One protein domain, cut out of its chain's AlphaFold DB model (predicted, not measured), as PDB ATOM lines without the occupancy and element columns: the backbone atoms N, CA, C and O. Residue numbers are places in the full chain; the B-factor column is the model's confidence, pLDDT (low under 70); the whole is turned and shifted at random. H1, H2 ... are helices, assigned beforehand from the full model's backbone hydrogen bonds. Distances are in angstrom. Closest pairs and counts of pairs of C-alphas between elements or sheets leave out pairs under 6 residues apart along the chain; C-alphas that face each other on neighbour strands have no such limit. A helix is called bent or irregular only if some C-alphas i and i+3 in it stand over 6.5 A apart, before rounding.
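Overview. This is residues 2 to 120 of the 359 residues of an uncharacterized protein of Bacteroidetes bacterium (UniProt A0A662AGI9). What shape do the helices make? They form a long, loose frame: H4 makes the long side, H1 runs beside its first part, and H2 and H3 make the turn between H1 and H4 at one end. From the other end of H4, H5 and H6 fold back to H7, which packs on H1 and H6. What is it made of, and how large is it? The printed part has 119 residues with seven named helices, H1 to H7 in order, and no named strand, an all helix class. It is loose and elongated, with a radius of gyration of the C-alphas of 17.3 A and spans of 59 by 31 by 23 A.

Arrangement. What does the first helix meet? H1, residues 2 to 18, touches residues 45 to 52 alone of H4, residues 45 to 69, at a shallow tilt of 30 degrees, opposite ways; the closest C-alphas, of Asn 8 and Phe 52, are 7.1 A apart. With residues 5 to 12 alone H1 touches H7, residues 97 to 113, opposite ways at 36 degrees, only just a steep tilt; the closest C-alphas, of Phe 9 and Val 104, are 6.6 A apart. What follows it? H2, residues 21 to 30, and H3, residues 32 to 43, touch only at the corner, the closest C-alphas being those of Ser 28 and Tyr 35, 5.5 A apart. H3 and H4 meet only through their link. What lies beyond H4? H5, residues 78 to 82, only just touches H4, with 3 pairs of C-alphas within 8 A, the closest those of Trp 64 and Tyr 79, 6.5 A apart. H6, residues 84 to 89, touches residues 102 to 109 alone of H7 at a steep tilt of 48 degrees, opposite ways, with Gly 89 and Arg 103 the closest, their C-alphas 4.2 A apart; H4 and H7 are apart. How sound are the helix backbones? Every O i to N i+4 pair is within hydrogen-bond range in H1, H2, H4, H5 and H6, but 6 of 8 in H3 and 10 of 13 in H7.

Along the chain. Where are the anchor points? H1 begins at C-alpha 2, (-43.801, -19.327, 41.875), and H7 ends at C-alpha 113, (-37.050, -9.617, 41.382). How long are the longer helices? From first to last C-alpha H4 is 36.4 A, H7 26.1 A and H1 24.0 A. Is any helix irregular? H3 is, but only just: C-alphas 37 and 40 are 6.8 A apart.

Size, cuts and confidence. How far does it reach? The two C-alphas farthest apart, of Thr 29 and His 74, are 58.8 A apart, and residues 29 to 34, of which 32 to 34 belong to H3, stand free. Is there a cut or a long link? The printed part has no cut, and no link is long. Where is confidence low? Residues 92 to 96, 117 and 119 to 120 are under 70 in pLDDT.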
ATOM      1  N   ILE A   2     -45.127 -19.151  42.510       79.50
ATOM      2  CA  ILE A   2     -43.801 -19.327  41.875       79.50
ATOM      3  C   ILE A   2     -43.695 -20.646  41.090       79.50
ATOM      4  O   ILE A   2     -43.210 -20.642  39.967       79.50
ATOM      5  N   ILE A   3     -44.233 -21.744  41.634       84.69
ATOM      6  CA  ILE A   3     -44.277 -23.050  40.953       84.69
ATOM      7  C   ILE A   3     -45.073 -22.962  39.643       84.69
ATOM      8  O   ILE A   3     -44.561 -23.343  38.603       84.69
ATOM      9  N   ILE A   4     -46.277 -22.377  39.669       85.25
ATOM     10  CA  ILE A   4     -47.133 -22.187  38.480       85.25
ATOM     11  C   ILE A   4     -46.405 -21.363  37.411       85.25
ATOM     12  O   ILE A   4     -46.471 -21.674  36.226       85.25
ATOM     13  N   LEU A   5     -45.683 -20.331  37.843       83.19
ATOM     14  CA  LEU A   5     -44.914 -19.445  36.981       83.19
ATOM     15  C   LEU A   5     -43.723 -20.170  36.331       83.19
ATOM     16  O   LEU A   5     -43.535 -20.053  35.123       83.19
ATOM     17  N   LEU A   6     -42.968 -20.963  37.097       84.50
ATOM     18  CA  LEU A   6     -41.870 -21.791  36.582       84.50
ATOM     19  C   LEU A   6     -42.371 -22.889  35.635       84.50
ATOM     20  O   LEU A   6     -41.782 -23.098  34.577       84.50
ATOM     21  N   THR A   7     -43.474 -23.554  35.981       88.25
ATOM     22  CA  THR A   7     -44.104 -24.569  35.131       88.25
ATOM     23  C   THR A   7     -44.577 -23.963  33.814       88.25
ATOM     24  O   THR A   7     -44.277 -24.509  32.757       88.25
ATOM     25  N   ASN A   8     -45.259 -22.813  33.849       87.50
ATOM     26  CA  ASN A   8     -45.694 -22.119  32.637       87.50
ATOM     27  C   ASN A   8     -44.503 -21.682  31.772       87.50
ATOM     28  O   ASN A   8     -44.516 -21.896  30.566       87.50
ATOM     29  N   PHE A   9     -43.452 -21.132  32.385       86.56
ATOM     30  CA  PHE A   9     -42.232 -20.735  31.684       86.56
ATOM     31  C   PHE A   9     -41.567 -21.902  30.957       86.56
ATOM     32  O   PHE A   9     -41.296 -21.814  29.759       86.56
ATOM     33  N   PHE A  10     -41.340 -23.003  31.674       88.12
ATOM     34  CA  PHE A  10     -40.742 -24.202  31.105       88.12
ATOM     35  C   PHE A  10     -41.612 -24.766  29.982       88.12
ATOM     36  O   PHE A  10     -41.094 -25.117  28.927       88.12
ATOM     37  N   TRP A  11     -42.934 -24.787  30.170       89.06
ATOM     38  CA  TRP A  11     -43.855 -25.303  29.165       89.06
ATOM     39  C   TRP A  11     -43.899 -24.426  27.905       89.06
ATOM     40  O   TRP A  11     -43.870 -24.964  26.805       89.06
ATOM     41  N   ILE A  12     -43.867 -23.094  28.030       85.56
ATOM     42  CA  ILE A  12     -43.774 -22.180  26.877       85.56
ATOM     43  C   ILE A  12     -42.468 -22.398  26.103       85.56
ATOM     44  O   ILE A  12     -42.487 -22.445  24.875       85.56
ATOM     45  N   ILE A  13     -41.336 -22.537  26.801       86.50
ATOM     46  CA  ILE A  13     -40.040 -22.796  26.158       86.50
ATOM     47  C   ILE A  13     -40.059 -24.149  25.456       86.50
ATOM     48  O   ILE A  13     -39.625 -24.253  24.312       86.50
ATOM     49  N   PHE A  14     -40.580 -25.175  26.122       88.69
ATOM     50  CA  PHE A  14     -40.674 -26.518  25.570       88.69
ATOM     51  C   PHE A  14     -41.577 -26.573  24.331       88.69
ATOM     52  O   PHE A  14     -41.183 -27.128  23.310       88.69
ATOM     53  N   ASP A  15     -42.748 -25.935  24.381       87.50
ATOM     54  CA  ASP A  15     -43.672 -25.811  23.249       87.50
ATOM     55  C   ASP A  15     -43.038 -25.072  22.061       87.50
ATOM     56  O   ASP A  15     -43.181 -25.466  20.900       87.50
ATOM     57  N   TRP A  16     -42.270 -24.021  22.355       85.94
ATOM     58  CA  TRP A  16     -41.521 -23.294  21.340       85.94
ATOM     59  C   TRP A  16     -40.426 -24.164  20.710       85.94
ATOM     60  O   TRP A  16     -40.298 -24.189  19.488       85.94
ATOM     61  N   LEU A  17     -39.702 -24.945  21.519       86.94
ATOM     62  CA  LEU A  17     -38.707 -25.901  21.036       86.94
ATOM     63  C   LEU A  17     -39.336 -26.998  20.166       86.94
ATOM     64  O   LEU A  17     -38.796 -27.323  19.112       86.94
ATOM     65  N   PHE A  18     -40.502 -27.516  20.557       86.94
ATOM     66  CA  PHE A  18     -41.245 -28.534  19.806       86.94
ATOM     67  C   PHE A  18     -41.692 -28.055  18.411       86.94
ATOM     68  O   PHE A  18     -41.879 -28.866  17.504       86.94
ATOM     69  N   THR A  19     -41.812 -26.735  18.217       84.81
ATOM     70  CA  THR A  19     -42.140 -26.120  16.920       84.81
ATOM     71  C   THR A  19     -40.957 -26.162  15.937       84.81
ATOM     72  O   THR A  19     -41.162 -26.088  14.724       84.81
ATOM     73  N   PHE A  20     -39.708 -26.283  16.410       86.69
ATOM     74  CA  PHE A  20     -38.551 -26.369  15.516       86.69
ATOM     75  C   PHE A  20     -38.500 -27.725  14.814       86.69
ATOM     76  O   PHE A  20     -38.426 -28.768  15.463       86.69
ATOM     77  N   SER A  21     -38.441 -27.705  13.479       84.81
ATOM     78  CA  SER A  21     -38.448 -28.917  12.647       84.81
ATOM     79  C   SER A  21     -37.387 -29.938  13.063       84.81
ATOM     80  O   SER A  21     -37.682 -31.123  13.105       84.81
ATOM     81  N   SER A  22     -36.172 -29.505  13.414       88.31
ATOM     82  CA  SER A  22     -35.095 -30.416  13.827       88.31
ATOM     83  C   SER A  22     -35.407 -31.153  15.131       88.31
ATOM     84  O   SER A  22     -35.148 -32.348  15.241       88.31
ATOM     85  N   ILE A  23     -35.984 -30.453  16.113       86.75
ATOM     86  CA  ILE A  23     -36.357 -31.030  17.412       86.75
ATOM     87  C   ILE A  23     -37.568 -31.944  17.240       86.75
ATOM     88  O   ILE A  23     -37.599 -33.039  17.792       86.75
ATOM     89  N   ASN A  24     -38.534 -31.518  16.428       88.25
ATOM     90  CA  ASN A  24     -39.720 -32.292  16.101       88.25
ATOM     91  C   ASN A  24     -39.356 -33.632  15.434       88.25
ATOM     92  O   ASN A  24     -39.741 -34.685  15.935       88.25
ATOM     93  N   SER A  25     -38.520 -33.604  14.386       86.94
ATOM     94  CA  SER A  25     -38.044 -34.811  13.697       86.94
ATOM     95  C   SER A  25     -37.179 -35.706  14.588       86.94
ATOM     96  O   SER A  25     -37.248 -36.930  14.491       86.94
ATOM     97  N   PHE A  26     -36.376 -35.123  15.482       89.81
ATOM     98  CA  PHE A  26     -35.619 -35.890  16.471       89.81
ATOM     99  C   PHE A  26     -36.559 -36.634  17.433       89.81
ATOM    100  O   PHE A  26     -36.413 -37.839  17.633       89.81
ATOM    101  N   LEU A  27     -37.560 -35.941  17.982       87.12
ATOM    102  CA  LEU A  27     -38.537 -36.527  18.902       87.12
ATOM    103  C   LEU A  27     -39.388 -37.605  18.227       87.12
ATOM    104  O   LEU A  27     -39.583 -38.662  18.817       87.12
ATOM    105  N   SER A  28     -39.841 -37.390  16.990       86.88
ATOM    106  CA  SER A  28     -40.620 -38.396  16.258       86.88
ATOM    107  C   SER A  28     -39.804 -39.654  15.937       86.88
ATOM    108  O   SER A  28     -40.361 -40.745  15.876       86.88
ATOM    109  N   THR A  29     -38.488 -39.515  15.742       86.19
ATOM    110  CA  THR A  29     -37.600 -40.623  15.352       86.19
ATOM    111  C   THR A  29     -37.117 -41.435  16.552       86.19
ATOM    112  O   THR A  29     -37.135 -42.661  16.509       86.19
ATOM    113  N   TYR A  30     -36.691 -40.770  17.630       89.38
ATOM    114  CA  TYR A  30     -36.080 -41.436  18.788       89.38
ATOM    115  C   TYR A  30     -37.041 -41.631  19.968       89.38
ATOM    116  O   TYR A  30     -36.812 -42.509  20.794       89.38
ATOM    117  N   LEU A  31     -38.107 -40.830  20.069       87.19
ATOM    118  CA  LEU A  31     -39.034 -40.799  21.209       87.19
ATOM    119  C   LEU A  31     -40.502 -40.783  20.735       87.19
ATOM    120  O   LEU A  31     -41.304 -39.949  21.160       87.19
ATOM    121  N   ASN A  32     -40.859 -41.722  19.855       85.44
ATOM    122  CA  ASN A  32     -42.168 -41.767  19.189       85.44
ATOM    123  C   ASN A  32     -43.369 -41.860  20.160       85.44
ATOM    124  O   ASN A  32     -44.404 -41.228  19.941       85.44
ATOM    125  N   GLU A  33     -43.238 -42.598  21.267       87.00
ATOM    126  CA  GLU A  33     -44.288 -42.689  22.300       87.00
ATOM    127  C   GLU A  33     -44.567 -41.327  22.952       87.00
ATOM    128  O   GLU A  33     -45.717 -40.923  23.118       87.00
ATOM    129  N   PHE A  34     -43.516 -40.564  23.254       86.00
ATOM    130  CA  PHE A  34     -43.657 -39.225  23.814       86.00
ATOM    131  C   PHE A  34     -44.169 -38.223  22.769       86.00
ATOM    132  O   PHE A  34     -45.014 -37.382  23.075       86.00
ATOM    133  N   TYR A  35     -43.689 -38.323  21.528       85.81
ATOM    134  CA  TYR A  35     -44.128 -37.474  20.423       85.81
ATOM    135  C   TYR A  35     -45.636 -37.607  20.169       85.81
ATOM    136  O   TYR A  35     -46.346 -36.603  20.130       85.81
ATOM    137  N   SER A  36     -46.137 -38.840  20.066       85.75
ATOM    138  CA  SER A  36     -47.564 -39.120  19.856       85.75
ATOM    139  C   SER A  36     -48.439 -38.694  21.040       85.75
ATOM    140  O   SER A  36     -49.560 -38.229  20.831       85.75
ATOM    141  N   PHE A  37     -47.920 -38.766  22.269       90.12
ATOM    142  CA  PHE A  37     -48.586 -38.233  23.458       90.12
ATOM    143  C   PHE A  37     -48.666 -36.695  23.465       90.12
ATOM    144  O   PHE A  37     -49.710 -36.129  23.793       90.12
ATOM    145  N   TYR A  38     -47.578 -36.004  23.110       88.75
ATOM    146  CA  TYR A  38     -47.491 -34.543  23.220       88.75
ATOM    147  C   TYR A  38     -48.110 -33.794  22.030       88.75
ATOM    148  O   TYR A  38     -48.601 -32.680  22.206       88.75
ATOM    149  N   LEU A  39     -48.151 -34.385  20.834       86.88
ATOM    150  CA  LEU A  39     -48.731 -33.768  19.634       86.88
ATOM    151  C   LEU A  39     -50.163 -33.206  19.833       86.88
ATOM    152  O   LEU A  39     -50.368 -32.024  19.543       86.88
ATOM    153  N   PRO A  40     -51.143 -33.947  20.395       88.69
ATOM    154  CA  PRO A  40     -52.485 -33.403  20.643       88.69
ATOM    155  C   PRO A  40     -52.508 -32.301  21.716       88.69
ATOM    156  O   PRO A  40     -53.408 -31.457  21.727       88.69
ATOM    157  N   ILE A  41     -51.535 -32.301  22.634       87.75
ATOM    158  CA  ILE A  41     -51.375 -31.261  23.660       87.75
ATOM    159  C   ILE A  41     -50.820 -29.985  23.019       87.75
ATOM    160  O   ILE A  41     -51.322 -28.899  23.303       87.75
ATOM    161  N   HIS A  42     -49.842 -30.119  22.121       85.50
ATOM    162  CA  HIS A  42     -49.258 -29.022  21.356       85.50
ATOM    163  C   HIS A  42     -50.300 -28.312  20.477       85.50
ATOM    164  O   HIS A  42     -50.411 -27.087  20.513       85.50
ATOM    165  N   GLU A  43     -51.139 -29.060  19.752       85.00
ATOM    166  CA  GLU A  43     -52.208 -28.474  18.927       85.00
ATOM    167  C   GLU A  43     -53.185 -27.615  19.747       85.00
ATOM    168  O   GLU A  43     -53.664 -26.572  19.293       85.00
ATOM    169  N   LYS A  44     -53.452 -28.031  20.989       85.81
ATOM    170  CA  LYS A  44     -54.338 -27.341  21.936       85.81
ATOM    171  C   LYS A  44     -53.581 -26.485  22.949       85.81
ATOM    172  O   LYS A  44     -54.174 -26.056  23.938       85.81
ATOM    173  N   PHE A  45     -52.305 -26.181  22.711       85.44
ATOM    174  CA  PHE A  45     -51.474 -25.434  23.658       85.44
ATOM    175  C   PHE A  45     -52.088 -24.077  24.022       85.44
ATOM    176  O   PHE A  45     -52.083 -23.681  25.184       85.44
ATOM    177  N   TRP A  46     -52.691 -23.390  23.047       81.94
ATOM    178  CA  TRP A  46     -53.361 -22.102  23.248       81.94
ATOM    179  C   TRP A  46     -54.457 -22.151  24.327       81.94
ATOM    180  O   TRP A  46     -54.624 -21.190  25.074       81.94
ATOM    181  N   PHE A  47     -55.181 -23.270  24.439       85.81
ATOM    182  CA  PHE A  47     -56.236 -23.450  25.434       85.81
ATOM    183  C   PHE A  47     -55.647 -23.542  26.843       85.81
ATOM    184  O   PHE A  47     -56.094 -22.850  27.756       85.81
ATOM    185  N   TYR A  48     -54.601 -24.352  27.011       86.19
ATOM    186  CA  TYR A  48     -53.911 -24.493  28.291       86.19
ATOM    187  C   TYR A  48     -53.183 -23.210  28.696       86.19
ATOM    188  O   TYR A  48     -53.217 -22.829  29.865       86.19
ATOM    189  N   ASP A  49     -52.587 -22.502  27.738       84.50
ATOM    190  CA  ASP A  49     -51.950 -21.210  27.974       84.50
ATOM    191  C   ASP A  49     -52.954 -20.180  28.523       84.50
ATOM    192  O   ASP A  49     -52.650 -19.485  29.493       84.50
ATOM    193  N   TYR A  50     -54.191 -20.151  28.010       86.88
ATOM    194  CA  TYR A  50     -55.241 -19.293  28.566       86.88
ATOM    195  C   TYR A  50     -55.637 -19.639  30.000       86.88
ATOM    196  O   TYR A  50     -55.978 -18.729  30.758       86.88
ATOM    197  N   LEU A  51     -55.550 -20.905  30.417       88.75
ATOM    198  CA  LEU A  51     -55.791 -21.269  31.816       88.75
ATOM    199  C   LEU A  51     -54.733 -20.650  32.739       88.75
ATOM    200  O   LEU A  51     -55.082 -20.096  33.782       88.75
ATOM    201  N   PHE A  52     -53.457 -20.654  32.340       87.19
ATOM    202  CA  PHE A  52     -52.416 -19.943  33.094       87.19
ATOM    203  C   PHE A  52     -52.649 -18.435  33.107       87.19
ATOM    204  O   PHE A  52     -52.511 -17.804  34.155       87.19
ATOM    205  N   VAL A  53     -53.052 -17.857  31.973       86.88
ATOM    206  CA  VAL A  53     -53.398 -16.431  31.889       86.88
ATOM    207  C   VAL A  53     -54.530 -16.080  32.841       86.88
ATOM    208  O   VAL A  53     -54.425 -15.093  33.562       86.88
ATOM    209  N   ALA A  54     -55.583 -16.895  32.899       89.50
ATOM    210  CA  ALA A  54     -56.702 -16.675  33.806       89.50
ATOM    211  C   ALA A  54     -56.240 -16.661  35.272       89.50
ATOM    212  O   ALA A  54     -56.625 -15.768  36.030       89.50
ATOM    213  N   VAL A  55     -55.356 -17.587  35.660       90.12
ATOM    214  CA  VAL A  55     -54.750 -17.608  37.002       90.12
ATOM    215  C   VAL A  55     -53.935 -16.333  37.262       90.12
ATOM    216  O   VAL A  55     -54.080 -15.716  38.318       90.12
ATOM    217  N   PHE A  56     -53.117 -15.892  36.303       87.88
ATOM    218  CA  PHE A  56     -52.279 -14.696  36.447       87.88
ATOM    219  C   PHE A  56     -53.083 -13.394  36.497       87.88
ATOM    220  O   PHE A  56     -52.791 -12.539  37.335       87.88
ATOM    221  N   ILE A  57     -54.123 -13.261  35.670       89.81
ATOM    222  CA  ILE A  57     -55.062 -12.133  35.709       89.81
ATOM    223  C   ILE A  57     -55.779 -12.102  37.056       89.81
ATOM    224  O   ILE A  57     -55.856 -11.047  37.680       89.81
ATOM    225  N   THR A  58     -56.257 -13.252  37.535       92.50
ATOM    226  CA  THR A  58     -56.944 -13.344  38.830       92.50
ATOM    227  C   THR A  58     -56.028 -12.885  39.961       92.50
ATOM    228  O   THR A  58     -56.422 -12.065  40.787       92.50
ATOM    229  N   GLU A  59     -54.773 -13.336  39.975       91.00
ATOM    230  CA  GLU A  59     -53.800 -12.862  40.957       91.00
ATOM    231  C   GLU A  59     -53.518 -11.357  40.831       91.00
ATOM    232  O   GLU A  59     -53.409 -10.662  41.845       91.00
ATOM    233  N   LEU A  60     -53.373 -10.842  39.608       89.88
ATOM    234  CA  LEU A  60     -53.152  -9.418  39.363       89.88
ATOM    235  C   LEU A  60     -54.315  -8.592  39.914       89.88
ATOM    236  O   LEU A  60     -54.072  -7.630  40.637       89.88
ATOM    237  N   ILE A  61     -55.557  -9.007  39.653       91.94
ATOM    238  CA  ILE A  61     -56.764  -8.354  40.173       91.94
ATOM    239  C   ILE A  61     -56.786  -8.408  41.701       91.94
ATOM    240  O   ILE A  61     -57.003  -7.378  42.334       91.94
ATOM    241  N   ILE A  62     -56.508  -9.563  42.317       93.12
ATOM    242  CA  ILE A  62     -56.475  -9.690  43.783       93.12
ATOM    243  C   ILE A  62     -55.448  -8.724  44.385       93.12
ATOM    244  O   ILE A  62     -55.768  -7.975  45.308       93.12
ATOM    245  N   ARG A  63     -54.221  -8.693  43.852       89.31
ATOM    246  CA  ARG A  63     -53.173  -7.789  44.351       89.31
ATOM    247  C   ARG A  63     -53.512  -6.322  44.104       89.31
ATOM    248  O   ARG A  63     -53.227  -5.491  44.963       89.31
ATOM    249  N   TRP A  64     -54.158  -6.012  42.983       91.44
ATOM    250  CA  TRP A  64     -54.631  -4.667  42.680       91.44
ATOM    251  C   TRP A  64     -55.701  -4.212  43.681       91.44
ATOM    252  O   TRP A  64     -55.582  -3.131  44.254       91.44
ATOM    253  N   VAL A  65     -56.689  -5.061  43.978       92.31
ATOM    254  CA  VAL A  65     -57.731  -4.795  44.984       92.31
ATOM    255  C   VAL A  65     -57.124  -4.612  46.379       92.31
ATOM    256  O   VAL A  65     -57.490  -3.674  47.089       92.31
ATOM    257  N   ILE A  66     -56.156  -5.449  46.768       91.44
ATOM    258  CA  ILE A  66     -55.432  -5.303  48.043       91.44
ATOM    259  C   ILE A  66     -54.674  -3.968  48.095       91.44
ATOM    260  O   ILE A  66     -54.732  -3.274  49.108       91.44
ATOM    261  N   ALA A  67     -54.002  -3.574  47.013       89.19
ATOM    262  CA  ALA A  67     -53.276  -2.306  46.927       89.19
ATOM    263  C   ALA A  67     -54.208  -1.086  47.046       89.19
ATOM    264  O   ALA A  67     -53.875  -0.116  47.729       89.19
ATOM    265  N   ILE A  68     -55.401  -1.156  46.444       89.38
ATOM    266  CA  ILE A  68     -56.447  -0.133  46.595       89.38
ATOM    267  C   ILE A  68     -56.891  -0.044  48.059       89.38
ATOM    268  O   ILE A  68     -56.941   1.051  48.620       89.38
ATOM    269  N   LYS A  69     -57.158  -1.189  48.702       91.12
ATOM    270  CA  LYS A  69     -57.577  -1.248  50.111       91.12
ATOM    271  C   LYS A  69     -56.513  -0.684  51.058       91.12
ATOM    272  O   LYS A  69     -56.848   0.042  51.989       91.12
ATOM    273  N   ASN A  70     -55.243  -0.981  50.795       89.69
ATOM    274  CA  ASN A  70     -54.113  -0.559  51.622       89.69
ATOM    275  C   ASN A  70     -53.601   0.854  51.293       89.69
ATOM    276  O   ASN A  70     -52.638   1.296  51.914       89.69
ATOM    277  N   LYS A  71     -54.212   1.561  50.326       85.38
ATOM    278  CA  LYS A  71     -53.792   2.897  49.856       85.38
ATOM    279  C   LYS A  71     -52.289   2.992  49.562       85.38
ATOM    280  O   LYS A  71     -51.663   4.017  49.813       85.38
ATOM    281  N   THR A  72     -51.702   1.930  49.008       82.06
ATOM    282  CA  THR A  72     -50.259   1.894  48.706       82.06
ATOM    283  C   THR A  72     -49.857   2.893  47.625       82.06
ATOM    284  O   THR A  72     -48.691   3.262  47.535       82.06
ATOM    285  N   TYR A  73     -50.811   3.330  46.800       85.06
ATOM    286  CA  TYR A  73     -50.598   4.299  45.731       85.06
ATOM    287  C   TYR A  73     -51.599   5.446  45.831       85.06
ATOM    288  O   TYR A  73     -52.747   5.248  46.227       85.06
ATOM    289  N   HIS A  74     -51.177   6.638  45.398       80.50
ATOM    290  CA  HIS A  74     -51.994   7.855  45.434       80.50
ATOM    291  C   HIS A  74     -53.314   7.720  44.650       80.50
ATOM    292  O   HIS A  74     -54.335   8.279  45.045       80.50
ATOM    293  N   ARG A  75     -53.323   6.969  43.536       87.38
ATOM    294  CA  ARG A  75     -54.545   6.626  42.782       87.38
ATOM    295  C   ARG A  75     -54.535   5.155  42.377       87.38
ATOM    296  O   ARG A  75     -53.483   4.595  42.082       87.38
ATOM    297  N   TRP A  76     -55.722   4.555  42.298       82.31
ATOM    298  CA  TRP A  76     -55.908   3.136  41.976       82.31
ATOM    299  C   TRP A  76     -55.322   2.736  40.610       82.31
ATOM    300  O   TRP A  76     -54.761   1.649  40.486       82.31
ATOM    301  N   PHE A  77     -55.390   3.617  39.604       85.88
ATOM    302  CA  PHE A  77     -54.897   3.320  38.255       85.88
ATOM    303  C   PHE A  77     -53.368   3.258  38.155       85.88
ATOM    304  O   PHE A  77     -52.864   2.748  37.163       85.88
ATOM    305  N   PHE A  78     -52.609   3.741  39.150       86.44
ATOM    306  CA  PHE A  78     -51.141   3.663  39.110       86.44
ATOM    307  C   PHE A  78     -50.625   2.225  39.182       86.44
ATOM    308  O   PHE A  78     -49.542   1.942  38.676       86.44
ATOM    309  N   TYR A  79     -51.394   1.313  39.778       87.31
ATOM    310  CA  TYR A  79     -50.965  -0.064  40.001       87.31
ATOM    311  C   TYR A  79     -50.605  -0.794  38.686       87.31
ATOM    312  O   TYR A  79     -49.469  -1.256  38.584       87.31
ATOM    313  N   PRO A  80     -51.462  -0.831  37.640       85.88
ATOM    314  CA  PRO A  80     -51.085  -1.386  36.337       85.88
ATOM    315  C   PRO A  80     -49.845  -0.759  35.685       85.88
ATOM    316  O   PRO A  80     -49.072  -1.480  35.067       85.88
ATOM    317  N   PHE A  81     -49.622   0.555  35.822       85.88
ATOM    318  CA  PHE A  81     -48.467   1.234  35.209       85.88
ATOM    319  C   PHE A  81     -47.155   0.944  35.941       85.88
ATOM    320  O   PHE A  81     -46.116   0.744  35.318       85.88
ATOM    321  N   ILE A  82     -47.192   0.868  37.269       83.81
ATOM    322  CA  ILE A  82     -46.024   0.489  38.074       83.81
ATOM    323  C   ILE A  82     -45.695  -0.993  37.851       83.81
ATOM    324  O   ILE A  82     -44.531  -1.379  37.730       83.81
ATOM    325  N   HIS A  83     -46.728  -1.825  37.720       85.56
ATOM    326  CA  HIS A  83     -46.631  -3.247  37.408       85.56
ATOM    327  C   HIS A  83     -46.849  -3.527  35.914       85.56
ATOM    328  O   HIS A  83     -47.479  -4.520  35.545       85.56
ATOM    329  N   TRP A  84     -46.333  -2.656  35.037       84.31
ATOM    330  CA  TRP A  84     -46.583  -2.740  33.593       84.31
ATOM    331  C   TRP A  84     -46.140  -4.080  33.000       84.31
ATOM    332  O   TRP A  84     -46.834  -4.635  32.158       84.31
ATOM    333  N   TYR A  85     -45.038  -4.654  33.488       84.00
ATOM    334  CA  TYR A  85     -44.547  -5.962  33.048       84.00
ATOM    335  C   TYR A  85     -45.518  -7.101  33.422       84.00
ATOM    336  O   TYR A  85     -45.777  -7.964  32.583       84.00
ATOM    337  N   ASP A  86     -46.098  -7.103  34.632       84.00
ATOM    338  CA  ASP A  86     -47.123  -8.081  35.048       84.00
ATOM    339  C   ASP A  86     -48.399  -7.899  34.210       84.00
ATOM    340  O   ASP A  86     -48.995  -8.875  33.757       84.00
ATOM    341  N   THR A  87     -48.787  -6.647  33.952       85.62
ATOM    342  CA  THR A  87     -49.982  -6.296  33.173       85.62
ATOM    343  C   THR A  87     -49.847  -6.718  31.708       85.62
ATOM    344  O   THR A  87     -50.711  -7.428  31.198       85.62
ATOM    345  N   LEU A  88     -48.743  -6.363  31.041       83.69
ATOM    346  CA  LEU A  88     -48.485  -6.728  29.643       83.69
ATOM    347  C   LEU A  88     -48.296  -8.240  29.463       83.69
ATOM    348  O   LEU A  88     -48.761  -8.802  28.474       83.69
ATOM    349  N   GLY A  89     -47.665  -8.916  30.428       80.94
ATOM    350  CA  GLY A  89     -47.484 -10.372  30.397       80.94
ATOM    351  C   GLY A  89     -48.798 -11.160  30.477       80.94
ATOM    352  O   GLY A  89     -48.859 -12.307  30.019       80.94
ATOM    353  N   CYS A  90     -49.854 -10.542  31.015       81.88
ATOM    354  CA  CYS A  90     -51.185 -11.131  31.143       81.88
ATOM    355  C   CYS A  90     -52.089 -10.899  29.925       81.88
ATOM    356  O   CYS A  90     -53.175 -11.468  29.894       81.88
ATOM    357  N   ILE A  91     -51.686 -10.100  28.926       78.62
ATOM    358  CA  ILE A  91     -52.560  -9.797  27.785       78.62
ATOM    359  C   ILE A  91     -52.666 -11.029  26.863       78.62
ATOM    360  O   ILE A  91     -51.652 -11.483  26.319       78.62
ATOM    361  N   PRO A  92     -53.878 -11.578  26.651       68.94
ATOM    362  CA  PRO A  92     -54.111 -12.711  25.764       68.94
ATOM    363  C   PRO A  92     -54.193 -12.247  24.300       68.94
ATOM    364  O   PRO A  92     -55.272 -12.197  23.717       68.94
ATOM    365  N   ILE A  93     -53.069 -11.880  23.675       68.00
ATOM    366  CA  ILE A  93     -53.071 -11.496  22.249       68.00
ATOM    367  C   ILE A  93     -52.999 -12.770  21.391       68.00
ATOM    368  O   ILE A  93     -51.947 -13.156  20.886       68.00
ATOM    369  N   GLY A  94     -54.138 -13.460  21.285       58.44
ATOM    370  CA  GLY A  94     -54.260 -14.822  20.751       58.44
ATOM    371  C   GLY A  94     -53.850 -15.026  19.292       58.44
ATOM    372  O   GLY A  94     -53.570 -16.152  18.888       58.44
ATOM    373  N   SER A  95     -53.776 -13.966  18.490       64.38
ATOM    374  CA  SER A  95     -53.481 -14.098  17.060       64.38
ATOM    375  C   SER A  95     -51.984 -14.176  16.753       64.38
ATOM    376  O   SER A  95     -51.608 -14.650  15.684       64.38
ATOM    377  N   TRP A  96     -51.107 -13.681  17.633       65.75
ATOM    378  CA  TRP A  96     -49.686 -13.503  17.316       65.75
ATOM    379  C   TRP A  96     -48.831 -14.356  18.254       65.75
ATOM    380  O   TRP A  96     -48.477 -13.943  19.358       65.75
ATOM    381  N   ARG A  97     -48.440 -15.552  17.789       71.12
ATOM    382  CA  ARG A  97     -47.605 -16.511  18.544       71.12
ATOM    383  C   ARG A  97     -46.316 -15.892  19.098       71.12
ATOM    384  O   ARG A  97     -45.851 -16.338  20.145       71.12
ATOM    385  N   MET A  98     -45.774 -14.877  18.417       70.19
ATOM    386  CA  MET A  98     -44.565 -14.142  18.804       70.19
ATOM    387  C   MET A  98     -44.761 -13.287  20.064       70.19
ATOM    388  O   MET A  98     -43.830 -13.130  20.844       70.19
ATOM    389  N   LEU A  99     -45.975 -12.791  20.333       73.06
ATOM    390  CA  LEU A  99     -46.255 -11.954  21.509       73.06
ATOM    391  C   LEU A  99     -46.207 -12.736  22.828       73.06
ATOM    392  O   LEU A  99     -46.079 -12.129  23.889       73.06
ATOM    393  N   ARG A 100     -46.181 -14.079  22.777       76.88
ATOM    394  CA  ARG A 100     -45.848 -14.924  23.939       76.88
ATOM    395  C   ARG A 100     -44.473 -14.579  24.524       76.88
ATOM    396  O   ARG A 100     -44.264 -14.774  25.719       76.88
ATOM    397  N   ILE A 101     -43.569 -13.984  23.737       79.44
ATOM    398  CA  ILE A 101     -42.269 -13.518  24.228       79.44
ATOM    399  C   ILE A 101     -42.395 -12.420  25.291       79.44
ATOM    400  O   ILE A 101     -41.586 -12.381  26.213       79.44
ATOM    401  N   LEU A 102     -43.444 -11.588  25.244       80.88
ATOM    402  CA  LEU A 102     -43.715 -10.585  26.282       80.88
ATOM    403  C   LEU A 102     -43.947 -11.249  27.641       80.88
ATOM    404  O   LEU A 102     -43.483 -10.753  28.666       80.88
ATOM    405  N   ARG A 103     -44.617 -12.408  27.649       79.31
ATOM    406  CA  ARG A 103     -44.835 -13.196  28.863       79.31
ATOM    407  C   ARG A 103     -43.547 -13.830  29.361       79.31
ATOM    408  O   ARG A 103     -43.282 -13.773  30.554       79.31
ATOM    409  N   VAL A 104     -42.727 -14.370  28.461       82.69
ATOM    410  CA  VAL A 104     -41.392 -14.887  28.803       82.69
ATOM    411  C   VAL A 104     -40.550 -13.785  29.459       82.69
ATOM    412  O   VAL A 104     -39.977 -14.008  30.521       82.69
ATOM    413  N   ILE A 105     -40.548 -12.572  28.895       82.06
ATOM    414  CA  ILE A 105     -39.854 -11.400  29.452       82.06
ATOM    415  C   ILE A 105     -40.435 -11.009  30.821       82.06
ATOM    416  O   ILE A 105     -39.686 -10.825  31.776       82.06
ATOM    417  N   SER A 106     -41.762 -10.928  30.946       82.56
ATOM    418  CA  SER A 106     -42.460 -10.616  32.203       82.56
ATOM    419  C   SER A 106     -42.118 -11.609  33.322       82.56
ATOM    420  O   SER A 106     -41.773 -11.214  34.439       82.56
ATOM    421  N   ILE A 107     -42.126 -12.906  32.999       83.75
ATOM    422  CA  ILE A 107     -41.735 -13.996  33.894       83.75
ATOM    423  C   ILE A 107     -40.260 -13.875  34.296       83.75
ATOM    424  O   ILE A 107     -39.953 -13.978  35.484       83.75
ATOM    425  N   LEU A 108     -39.355 -13.622  33.348       82.38
ATOM    426  CA  LEU A 108     -37.926 -13.444  33.626       82.38
ATOM    427  C   LEU A 108     -37.673 -12.267  34.576       82.38
ATOM    428  O   LEU A 108     -36.960 -12.427  35.565       82.38
ATOM    429  N   LEU A 109     -38.306 -11.114  34.336       79.25
ATOM    430  CA  LEU A 109     -38.211  -9.944  35.217       79.25
ATOM    431  C   LEU A 109     -38.741 -10.248  36.624       79.25
ATOM    432  O   LEU A 109     -38.174  -9.811  37.629       79.25
ATOM    433  N   ARG A 110     -39.816 -11.035  36.714       79.94
ATOM    434  CA  ARG A 110     -40.391 -11.458  37.990       79.94
ATOM    435  C   ARG A 110     -39.493 -12.448  38.737       79.94
ATOM    436  O   ARG A 110     -39.332 -12.304  39.948       79.94
ATOM    437  N   LEU A 111     -38.872 -13.398  38.040       81.81
ATOM    438  CA  LEU A 111     -37.875 -14.320  38.598       81.81
ATOM    439  C   LEU A 111     -36.625 -13.575  39.083       81.81
ATOM    440  O   LEU A 111     -36.098 -13.903  40.148       81.81
ATOM    441  N   GLN A 112     -36.199 -12.537  38.357       78.44
ATOM    442  CA  GLN A 112     -35.096 -11.668  38.766       78.44
ATOM    443  C   GLN A 112     -35.417 -10.894  40.047       78.44
ATOM    444  O   GLN A 112     -34.597 -10.849  40.961       78.44
ATOM    445  N   ARG A 113     -36.625 -10.323  40.160       76.88
ATOM    446  CA  ARG A 113     -37.050  -9.617  41.382       76.88
ATOM    447  C   ARG A 113     -37.130 -10.546  42.592       76.88
ATOM    448  O   ARG A 113     -36.797 -10.132  43.695       76.88
ATOM    449  N   LEU A 114     -37.560 -11.789  42.385       79.69
ATOM    450  CA  LEU A 114     -37.577 -12.819  43.426       79.69
ATOM    451  C   LEU A 114     -36.173 -13.350  43.768       79.69
ATOM    452  O   LEU A 114     -36.070 -14.271  44.570       79.69
ATOM    453  N   GLN A 115     -35.112 -12.790  43.166       76.19
ATOM    454  CA  GLN A 115     -33.709 -13.190  43.333       76.19
ATOM    455  C   GLN A 115     -33.435 -14.667  43.003       76.19
ATOM    456  O   GLN A 115     -32.410 -15.215  43.392       76.19
ATOM    457  N   ILE A 116     -34.327 -15.307  42.240       77.12
ATOM    458  CA  ILE A 116     -34.167 -16.696  41.790       77.12
ATOM    459  C   ILE A 116     -33.139 -16.758  40.649       77.12
ATOM    460  O   ILE A 116     -32.431 -17.750  40.503       77.12
ATOM    461  N   ILE A 117     -33.047 -15.693  39.841       69.94
ATOM    462  CA  ILE A 117     -32.124 -15.588  38.705       69.94
ATOM    463  C   ILE A 117     -31.437 -14.216  38.729       69.94
ATOM    464  O   ILE A 117     -32.102 -13.185  38.677       69.94
ATOM    465  N   ASP A 118     -30.103 -14.186  38.747       71.25
ATOM    466  CA  ASP A 118     -29.324 -12.947  38.622       71.25
ATOM    467  C   ASP A 118     -28.988 -12.663  37.149       71.25
ATOM    468  O   ASP A 118     -27.933 -13.018  36.624       71.25
ATOM    469  N   LEU A 119     -29.929 -12.017  36.465       66.06
ATOM    470  CA  LEU A 119     -29.785 -11.561  35.082       66.06
ATOM    471  C   LEU A 119     -28.911 -10.291  34.961       66.06
ATOM    472  O   LEU A 119     -28.416  -9.986  33.877       66.06
ATOM    473  N   SER A 120     -28.654  -9.578  36.066       61.66
ATOM    474  CA  SER A 120     -27.919  -8.300  36.081       61.66
ATOM    475  C   SER A 120     -26.459  -8.442  35.632       61.66
ATOM    476  O   SER A 120     -25.866  -7.539  35.038       61.66
TER     477      SER A 120